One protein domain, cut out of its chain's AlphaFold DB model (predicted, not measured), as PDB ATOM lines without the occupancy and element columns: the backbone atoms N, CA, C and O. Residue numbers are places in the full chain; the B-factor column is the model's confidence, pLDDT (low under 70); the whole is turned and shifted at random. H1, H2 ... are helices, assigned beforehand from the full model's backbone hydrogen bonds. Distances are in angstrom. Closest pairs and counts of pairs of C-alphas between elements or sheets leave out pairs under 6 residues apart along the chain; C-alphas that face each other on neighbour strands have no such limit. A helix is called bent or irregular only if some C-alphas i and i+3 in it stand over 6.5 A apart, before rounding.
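This is residues 2 to 69 of the 155 residues of an uncharacterized protein of Corallococcus interemptor (UniProt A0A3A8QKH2). Two helices, H2 and H3, lie side by side as a hairpin and make the middle of a flat domain, with H1 on one side of this hairpin and H4 on the other. H1 and H4 come nearest to the hairpin at one end, where H2 begins and H3 ends, while the loop from H2 to H3 lies at the opposite end. The printed part has 68 residues with four named helices, H1, H2, H3 and H4 along the chain, and no named strand; the class is all helix. The whole is compact, with a radius of gyration of the C-alphas of 12.1 A, and spans 37 by 31 by 15 A.

H1, residues 2 to 10, is close to H2, residues 14 to 26, but not clearly touching it; their closest C-alphas, of Leu 9 and Ala 17, are 5.7 A apart. These two run opposite ways at a steep tilt of 53 degrees. H1 is also close to H3, residues 37 to 52, but not clearly touching it, with the C-alphas of Leu 10 and Leu 51 closest at 7.1 A. H2 and H3 touch and form a helical hairpin, running opposite ways at a shallow tilt of 14 degrees; their closest C-alphas, of Pro 14 and Leu 51, are 5.7 A apart. H4, residues 57 to 66, touches H2, and H2 touches H4 with residues 14 to 18 alone; the closest C-alphas of the two are those of Arg 15 and Val 57, 5.6 A apart. H2 and H4 run the same way at a shallow tilt of 30 degrees. H3 and H4 are close but not clearly touching, with the C-alphas of Gly 52 and Val 58 closest at 5.7 A, and run opposite ways at a steep tilt of 43 degrees. H2, H3 and H4 form an up and down bundle, each running against the one before it in the chain. H1 and H4 are apart. Each O i to N i+4 pair in H1, H2 and H3 is within hydrogen-bond range; in H4 3 of 6 are, beside 6 of 7 O i to N i+3 pairs.

H1 begins at C-alpha 2, at (128.428, 187.803, 223.278), and is 12.4 A from first to last C-alpha. H2 is 18.3 A long, from C-alpha 14 at (142.356, 176.857, 221.085). H3, the longest helix with 16 residues, is 22.1 A long. H4 is 16.0 A long and ends at C-alpha 66, at (135.304, 159.343, 228.485); it is only just irregular, with C-alphas 63 and 66 6.9 A apart.

The two C-alphas farthest apart, of Val 33 and Pro 55, are 36.8 A apart. The printed part has no cut. The links from H1 to H2 and from H3 to H4 are tight, and the ten residues between H2 and H3 make a short link. Mean pLDDT of the printed part is 89.3; residues 2 to 11 are under 70.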
ATOM      1  N   LEU A   2     128.078 189.159 223.748       55.53
ATOM      2  CA  LEU A   2     128.428 187.803 223.278       55.53
ATOM      3  C   LEU A   2     129.576 187.777 222.249       55.53
ATOM      4  O   LEU A   2     130.436 186.916 222.360       55.53
ATOM      5  N   SER A   3     129.645 188.742 221.316       64.19
ATOM      6  CA  SER A   3     130.755 188.787 220.342       64.19
ATOM      7  C   SER A   3     132.113 188.956 221.023       64.19
ATOM      8  O   SER A   3     133.027 188.213 220.733       64.19
ATOM      9  N   ARG A   4     132.216 189.845 222.017       64.69
ATOM     10  CA  ARG A   4     133.479 190.115 222.709       64.69
ATOM     11  C   ARG A   4     134.010 188.907 223.490       64.69
ATOM     12  O   ARG A   4     135.205 188.672 223.473       64.69
ATOM     13  N   LEU A   5     133.136 188.144 224.153       63.84
ATOM     14  CA  LEU A   5     133.542 186.922 224.864       63.84
ATOM     15  C   LEU A   5     133.969 185.819 223.882       63.84
ATOM     16  O   LEU A   5     134.900 185.073 224.159       63.84
ATOM     17  N   ARG A   6     133.288 185.729 222.733       68.19
ATOM     18  CA  ARG A   6     133.658 184.828 221.639       68.19
ATOM     19  C   ARG A   6     135.026 185.195 221.062       68.19
ATOM     20  O   ARG A   6     135.872 184.320 220.962       68.19
ATOM     21  N   ASP A   7     135.258 186.474 220.777       69.81
ATOM     22  CA  ASP A   7     136.540 186.977 220.276       69.81
ATOM     23  C   ASP A   7     137.672 186.693 221.290       69.81
ATOM     24  O   ASP A   7     138.694 186.119 220.928       69.81
ATOM     25  N   GLU A   8     137.456 186.969 222.583       64.31
ATOM     26  CA  GLU A   8     138.434 186.705 223.656       64.31
ATOM     27  C   GLU A   8     138.753 185.201 223.830       64.31
ATOM     28  O   GLU A   8     139.884 184.845 224.162       64.31
ATOM     29  N   LEU A   9     137.786 184.304 223.598       62.19
ATOM     30  CA  LEU A   9     138.006 182.851 223.627       62.19
ATOM     31  C   LEU A   9     138.788 182.351 222.405       62.19
ATOM     32  O   LEU A   9     139.607 181.443 222.544       62.19
ATOM     33  N   LEU A  10     138.549 182.937 221.230       65.75
ATOM     34  CA  LEU A  10     139.218 182.572 219.976       65.75
ATOM     35  C   LEU A  10     140.645 183.140 219.873       65.75
ATOM     36  O   LEU A  10     141.475 182.567 219.174       65.75
ATOM     37  N   GLU A  11     140.952 184.233 220.577       67.44
ATOM     38  CA  GLU A  11     142.300 184.824 220.646       67.44
ATOM     39  C   GLU A  11     143.274 184.047 221.563       67.44
ATOM     40  O   GLU A  11     144.484 184.285 221.527       67.44
ATOM     41  N   GLY A  12     142.770 183.125 222.396       70.56
ATOM     42  CA  GLY A  12     143.570 182.282 223.291       70.56
ATOM     43  C   GLY A  12     144.070 180.973 222.657       70.56
ATOM     44  O   GLY A  12     143.845 180.689 221.487       70.56
ATOM     45  N   GLU A  13     144.736 180.129 223.455       87.75
ATOM     46  CA  GLU A  13     145.122 178.771 223.032       87.75
ATOM     47  C   GLU A  13     143.867 177.916 222.739       87.75
ATOM     48  O   GLU A  13     143.114 177.627 223.681       87.75
ATOM     49  N   PRO A  14     143.637 177.448 221.492       89.38
ATOM     50  CA  PRO A  14     142.356 176.857 221.085       89.38
ATOM     51  C   PRO A  14     141.917 175.652 221.921       89.38
ATOM     52  O   PRO A  14     140.741 175.486 222.240       89.38
ATOM     53  N   ARG A  15     142.873 174.817 222.346       92.38
ATOM     54  CA  ARG A  15     142.594 173.657 223.209       92.38
ATOM     55  C   ARG A  15     142.150 174.064 224.610       92.38
ATOM     56  O   ARG A  15     141.287 173.412 225.188       92.38
ATOM     57  N   THR A  16     142.721 175.135 225.153       91.06
ATOM     58  CA  THR A  16     142.334 175.662 226.466       91.06
ATOM     59  C   THR A  16     140.920 176.236 226.407       91.06
ATOM     60  O   THR A  16     140.120 175.963 227.300       91.06
ATOM     61  N   ALA A  17     140.586 176.960 225.333       93.00
ATOM     62  CA  ALA A  17     139.233 177.463 225.101       93.00
ATOM     63  C   ALA A  17     138.218 176.316 224.944       93.00
ATOM     64  O   ALA A  17     137.184 176.320 225.613       93.00
ATOM     65  N   ALA A  18     138.545 175.290 224.151       95.12
ATOM     66  CA  ALA A  18     137.705 174.103 223.992       95.12
ATOM     67  C   ALA A  18     137.462 173.389 225.334       95.12
ATOM     68  O   ALA A  18     136.324 173.050 225.654       95.12
ATOM     69  N   SER A  19     138.505 173.226 226.159       94.94
ATOM     70  CA  SER A  19     138.369 172.656 227.505       94.94
ATOM     71  C   SER A  19     137.440 173.493 228.383       94.94
ATOM     72  O   SER A  19     136.560 172.936 229.031       94.94
ATOM     73  N   ALA A  20     137.586 174.821 228.378       94.69
ATOM     74  CA  ALA A  20     136.744 175.710 229.177       94.69
ATOM     75  C   ALA A  20     135.264 175.651 228.760       94.69
ATOM     76  O   ALA A  20     134.384 175.646 229.622       94.69
ATOM     77  N   ILE A  21     134.982 175.564 227.454       95.69
ATOM     78  CA  ILE A  21     133.620 175.378 226.934       95.69
ATOM     79  C   ILE A  21     133.043 174.048 227.428       95.69
ATOM     80  O   ILE A  21     131.935 174.015 227.964       95.69
ATOM     81  N   LEU A  22     133.797 172.957 227.298       97.19
ATOM     82  CA  LEU A  22     133.350 171.635 227.736       97.19
ATOM     83  C   LEU A  22     133.152 171.564 229.254       97.19
ATOM     84  O   LEU A  22     132.169 170.988 229.712       97.19
ATOM     85  N   ASP A  23     134.019 172.195 230.042       96.25
ATOM     86  CA  ASP A  23     133.861 172.267 231.494       96.25
ATOM     87  C   ASP A  23     132.616 173.079 231.888       96.25
ATOM     88  O   ASP A  23     131.894 172.691 232.811       96.25
ATOM     89  N   ALA A  24     132.297 174.151 231.155       94.88
ATOM     90  CA  ALA A  24     131.062 174.908 231.354       94.88
ATOM     91  C   ALA A  24     129.808 174.077 231.029       94.88
ATOM     92  O   ALA A  24     128.809 174.170 231.747       94.88
ATOM     93  N   VAL A  25     129.857 173.237 229.988       96.50
ATOM     94  CA  VAL A  25     128.773 172.292 229.673       96.50
ATOM     95  C   VAL A  25     128.643 171.226 230.761       96.50
ATOM     96  O   VAL A  25     127.545 171.002 231.278       96.50
ATOM     97  N   GLU A  26     129.752 170.611 231.179       96.31
ATOM     98  CA  GLU A  26     129.728 169.542 232.183       96.31
ATOM     99  C   GLU A  26     129.242 170.023 233.558       96.31
ATOM    100  O   GLU A  26     128.561 169.276 234.272       96.31
ATOM    101  N   ALA A  27     129.543 171.275 233.919       94.69
ATOM    102  CA  ALA A  27     129.096 171.891 235.165       94.69
ATOM    103  C   ALA A  27     127.563 171.988 235.277       94.69
ATOM    104  O   ALA A  27     127.052 172.166 236.383       94.69
ATOM    105  N   ARG A  28     126.825 171.849 234.160       90.19
ATOM    106  CA  ARG A  28     125.357 171.962 234.080       90.19
ATOM    107  C   ARG A  28     124.828 173.179 234.852       90.19
ATOM    108  O   ARG A  28     123.992 173.016 235.744       90.19
ATOM    109  N   PRO A  29     125.287 174.397 234.513       91.31
ATOM    110  CA  PRO A  29     124.909 175.599 235.242       91.31
ATOM    111  C   PRO A  29     123.398 175.818 235.188       91.31
ATOM    112  O   PRO A  29     122.747 175.444 234.207       91.31
ATOM    113  N   GLU A  30     122.839 176.457 236.212       94.25
ATOM    114  CA  GLU A  30     121.475 176.974 236.140       94.25
ATOM    115  C   GLU A  30     121.383 177.985 234.992       94.25
ATOM    116  O   GLU A  30     122.163 178.937 234.919       94.25
ATOM    117  N   LEU A  31     120.461 177.740 234.060       92.69
ATOM    118  CA  LEU A  31     120.280 178.594 232.893       92.69
ATOM    119  C   LEU A  31     119.198 179.646 233.160       92.69
ATOM    120  O   LEU A  31     118.242 179.373 233.893       92.69
ATOM    121  N   PRO A  32     119.303 180.832 232.536       93.00
ATOM    122  CA  PRO A  32     118.201 181.781 232.488       93.00
ATOM    123  C   PRO A  32     116.916 181.120 231.972       93.00
ATOM    124  O   PRO A  32     116.959 180.292 231.067       93.00
ATOM    125  N   VAL A  33     115.757 181.530 232.498       92.44
ATOM    126  CA  VAL A  33     114.441 180.932 232.170       92.44
ATOM    127  C   VAL A  33     114.075 180.973 230.681       92.44
ATOM    128  O   VAL A  33     113.198 180.239 230.241       92.44
ATOM    129  N   ASN A  34     114.720 181.850 229.915       93.62
ATOM    130  CA  ASN A  34     114.507 182.044 228.484       93.62
ATOM    131  C   ASN A  34     115.526 181.305 227.604       93.62
ATOM    132  O   ASN A  34     115.506 181.510 226.394       93.62
ATOM    133  N   LEU A  35     116.432 180.515 228.188       93.31
ATOM    134  CA  LEU A  35     117.444 179.759 227.459       93.31
ATOM    135  C   LEU A  35     117.247 178.265 227.714       93.31
ATOM    136  O   LEU A  35     117.328 177.805 228.857       93.31
ATOM    137  N   SER A  36     116.990 177.505 226.651       94.12
ATOM    138  CA  SER A  36     116.902 176.053 226.763       94.12
ATOM    139  C   SER A  36     118.295 175.435 226.925       94.12
ATOM    140  O   SER A  36     119.315 176.026 226.560       94.12
ATOM    141  N   ARG A  37     118.354 174.219 227.483       92.31
ATOM    142  CA  ARG A  37     119.616 173.468 227.547       92.31
ATOM    143  C   ARG A  37     120.150 173.158 226.150       92.31
ATOM    144  O   ARG A  37     121.353 173.241 225.949       92.31
ATOM    145  N   GLU A  38     119.250 172.838 225.227       92.31
ATOM    146  CA  GLU A  38     119.572 172.533 223.835       92.31
ATOM    147  C   GLU A  38     120.222 173.732 223.135       92.31
ATOM    148  O   GLU A  38     121.288 173.573 222.556       92.31
ATOM    149  N   ASP A  39     119.675 174.943 223.283       94.00
ATOM    150  CA  ASP A  39     120.271 176.158 222.701       94.00
ATOM    151  C   ASP A  39     121.664 176.452 223.279       94.00
ATOM    152  O   ASP A  39     122.580 176.874 222.569       94.00
ATOM    153  N   PHE A  40     121.829 176.237 224.589       94.31
ATOM    154  CA  PHE A  40     123.111 176.413 225.268       94.31
ATOM    155  C   PHE A  40     124.165 175.416 224.763       94.31
ATOM    156  O   PHE A  40     125.282 175.819 224.444       94.31
ATOM    157  N   GLU A  41     123.816 174.132 224.675       95.44
ATOM    158  CA  GLU A  41     124.715 173.086 224.172       95.44
ATOM    159  C   GLU A  41     124.985 173.236 222.669       95.44
ATOM    160  O   GLU A  41     126.123 173.056 222.249       95.44
ATOM    161  N   GLY A  42     123.996 173.658 221.876       95.19
ATOM    162  CA  GLY A  42     124.167 173.967 220.455       95.19
ATOM    163  C   GLY A  42     125.142 175.123 220.232       95.19
ATOM    164  O   GLY A  42     126.081 175.000 219.454       95.19
ATOM    165  N   THR A  43     125.011 176.204 221.010       95.50
ATOM    166  CA  THR A  43     125.974 177.321 220.971       95.50
ATOM    167  C   THR A  43     127.383 176.859 221.357       95.50
ATOM    168  O   THR A  43     128.370 177.313 220.782       95.50
ATOM    169  N   ALA A  44     127.500 175.957 222.337       96.31
ATOM    170  CA  ALA A  44     128.787 175.384 222.712       96.31
ATOM    171  C   ALA A  44     129.381 174.539 221.573       96.31
ATOM    172  O   ALA A  44     130.567 174.681 221.288       96.31
ATOM    173  N   ALA A  45     128.574 173.713 220.901       97.12
ATOM    174  CA  ALA A  45     129.011 172.937 219.744       97.12
ATOM    175  C   ALA A  45     129.520 173.847 218.614       97.12
ATOM    176  O   ALA A  45     130.623 173.621 218.126       97.12
ATOM    177  N   ASP A  46     128.793 174.916 218.275       95.88
ATOM    178  CA  ASP A  46     129.202 175.884 217.246       95.88
ATOM    179  C   ASP A  46     130.566 176.522 217.561       95.88
ATOM    180  O   ASP A  46     131.448 176.593 216.705       95.88
ATOM    181  N   LEU A  47     130.791 176.923 218.816       95.25
ATOM    182  CA  LEU A  47     132.084 177.472 219.238       95.25
ATOM    183  C   LEU A  47     133.210 176.429 219.163       95.25
ATOM    184  O   LEU A  47     134.339 176.761 218.806       95.25
ATOM    185  N   LEU A  48     132.924 175.165 219.485       96.56
ATOM    186  CA  LEU A  48     133.899 174.079 219.354       96.56
ATOM    187  C   LEU A  48     134.241 173.789 217.889       96.56
ATOM    188  O   LEU A  48     135.380 173.416 217.611       96.56
ATOM    189  N   VAL A  49     133.302 173.986 216.961       96.31
ATOM    190  CA  VAL A  49     133.549 173.875 215.514       96.31
ATOM    191  C   VAL A  49     134.521 174.957 215.053       96.31
ATOM    192  O   VAL A  49     135.504 174.641 214.391       96.31
ATOM    193  N   GLU A  50     134.316 176.207 215.470       94.06
ATOM    194  CA  GLU A  50     135.237 177.309 215.146       94.06
ATOM    195  C   GLU A  50     136.657 177.040 215.661       94.06
ATOM    196  O   GLU A  50     137.647 177.293 214.977       94.06
ATOM    197  N   LEU A  51     136.772 176.466 216.860       93.81
ATOM    198  CA  LEU A  51     138.063 176.064 217.416       93.81
ATOM    199  C   LEU A  51     138.657 174.849 216.691       93.81
ATOM    200  O   LEU A  51     139.879 174.754 216.575       93.81
ATOM    201  N   GLY A  52     137.814 173.934 216.205       91.62
ATOM    202  CA  GLY A  52     138.189 172.675 215.563       91.62
ATOM    203  C   GLY A  52     138.996 172.822 214.273       91.62
ATOM    204  O   GLY A  52     139.703 171.885 213.906       91.62
ATOM    205  N   GLU A  53     138.985 174.001 213.642       87.38
ATOM    206  CA  GLU A  53     139.859 174.335 212.507       87.38
ATOM    207  C   GLU A  53     141.354 174.374 212.894       87.38
ATOM    208  O   GLU A  53     142.236 174.322 212.034       87.38
ATOM    209  N   ASN A  54     141.661 174.439 214.195       90.56
ATOM    210  CA  ASN A  54     143.026 174.498 214.703       90.56
ATOM    211  C   ASN A  54     143.620 173.096 214.942       90.56
ATOM    212  O   ASN A  54     142.959 172.224 215.523       90.56
ATOM    213  N   PRO A  55     144.907 172.873 214.598       87.12
ATOM    214  CA  PRO A  55     145.566 171.587 214.798       87.12
ATOM    215  C   PRO A  55     145.458 171.061 216.237       87.12
ATOM    216  O   PRO A  55     145.782 171.749 217.205       87.12
ATOM    217  N   GLY A  56     145.040 169.800 216.378       89.25
ATOM    218  CA  GLY A  56     144.973 169.094 217.661       89.25
ATOM    219  C   GLY A  56     143.722 169.368 218.505       89.25
ATOM    220  O   GLY A  56     143.594 168.775 219.579       89.25
ATOM    221  N   VAL A  57     142.788 170.217 218.056       94.81
ATOM    222  CA  VAL A  57     141.499 170.395 218.747       94.81
ATOM    223  C   VAL A  57     140.604 169.173 218.552       94.81
ATOM    224  O   VAL A  57     140.106 168.652 219.543       94.81
ATOM    225  N   VAL A  58     140.475 168.634 217.335       96.19
ATOM    226  CA  VAL A  58     139.686 167.408 217.074       96.19
ATOM    227  C   VAL A  58     140.160 166.231 217.933       96.19
ATOM    228  O   VAL A  58     139.346 165.571 218.585       96.19
ATOM    229  N   ASP A  59     141.476 166.017 218.024       95.75
ATOM    230  CA  ASP A  59     142.065 164.998 218.903       95.75
ATOM    231  C   ASP A  59     141.707 165.241 220.373       95.75
ATOM    232  O   ASP A  59     141.379 164.311 221.114       95.75
ATOM    233  N   HIS A  60     141.748 166.505 220.805       96.56
ATOM    234  CA  HIS A  60     141.361 166.883 222.156       96.56
ATOM    235  C   HIS A  60     139.877 166.598 222.428       96.56
ATOM    236  O   HIS A  60     139.581 166.020 223.472       96.56
ATOM    237  N   LEU A  61     138.968 166.920 221.499       97.69
ATOM    238  CA  LEU A  61     137.538 166.599 221.609       97.69
ATOM    239  C   LEU A  61     137.315 165.085 221.703       97.69
ATOM    240  O   LEU A  61     136.577 164.618 222.572       97.69
ATOM    241  N   CYS A  62     138.014 164.303 220.876       97.38
ATOM    242  CA  CYS A  62     137.941 162.841 220.906       97.38
ATOM    243  C   CYS A  62     138.340 162.264 222.274       97.38
ATOM    244  O   CYS A  62     137.698 161.337 222.770       97.38
ATOM    245  N   GLN A  63     139.349 162.838 222.937       96.81
ATOM    246  CA  GLN A  63     139.770 162.414 224.280       96.81
ATOM    247  C   GLN A  63     138.692 162.649 225.355       96.81
ATOM    248  O   GLN A  63     138.719 161.990 226.396       96.81
ATOM    249  N   GLN A  64     137.727 163.544 225.118       97.12
ATOM    250  CA  GLN A  64     136.663 163.855 226.080       97.12
ATOM    251  C   GLN A  64     135.487 162.867 226.040       97.12
ATOM    252  O   GLN A  64     134.631 162.914 226.922       97.12
ATOM    253  N   PHE A  65     135.466 161.898 225.115       94.69
ATOM    254  CA  PHE A  65     134.420 160.861 225.057       94.69
ATOM    255  C   PHE A  65     134.387 159.931 226.281       94.69
ATOM    256  O   PHE A  65     133.433 159.174 226.450       94.69
ATOM    257  N   ALA A  66     135.370 160.003 227.182       93.12
ATOM    258  CA  ALA A  66     135.304 159.343 228.485       93.12
ATOM    259  C   ALA A  66     134.289 159.991 229.455       93.12
ATOM    260  O   ALA A  66     134.020 159.421 230.511       93.12
ATOM    261  N   ARG A  67     133.735 161.169 229.122       94.81
ATOM    262  CA  ARG A  67     132.781 161.941 229.936       94.81
ATOM    263  C   ARG A  67     131.382 161.868 229.297       94.81
ATOM    264  O   ARG A  67     131.082 162.677 228.422       94.81
ATOM    265  N   PRO A  68     130.485 160.954 229.731       93.69
ATOM    266  CA  PRO A  68     129.197 160.732 229.061       93.69
ATOM    267  C   PRO A  68     128.292 161.961 228.994       93.69
ATOM    268  O   PRO A  68     127.530 162.127 228.052       93.69
ATOM    269  N   ARG A  69     128.416 162.865 229.972       93.31
ATOM    270  CA  ARG A  69     127.663 164.127 230.015       93.31
ATOM    271  C   ARG A  69     127.992 165.077 228.864       93.31
ATOM    272  O   ARG A  69     127.227 165.998 228.625       93.31
TER     273      ARG A  69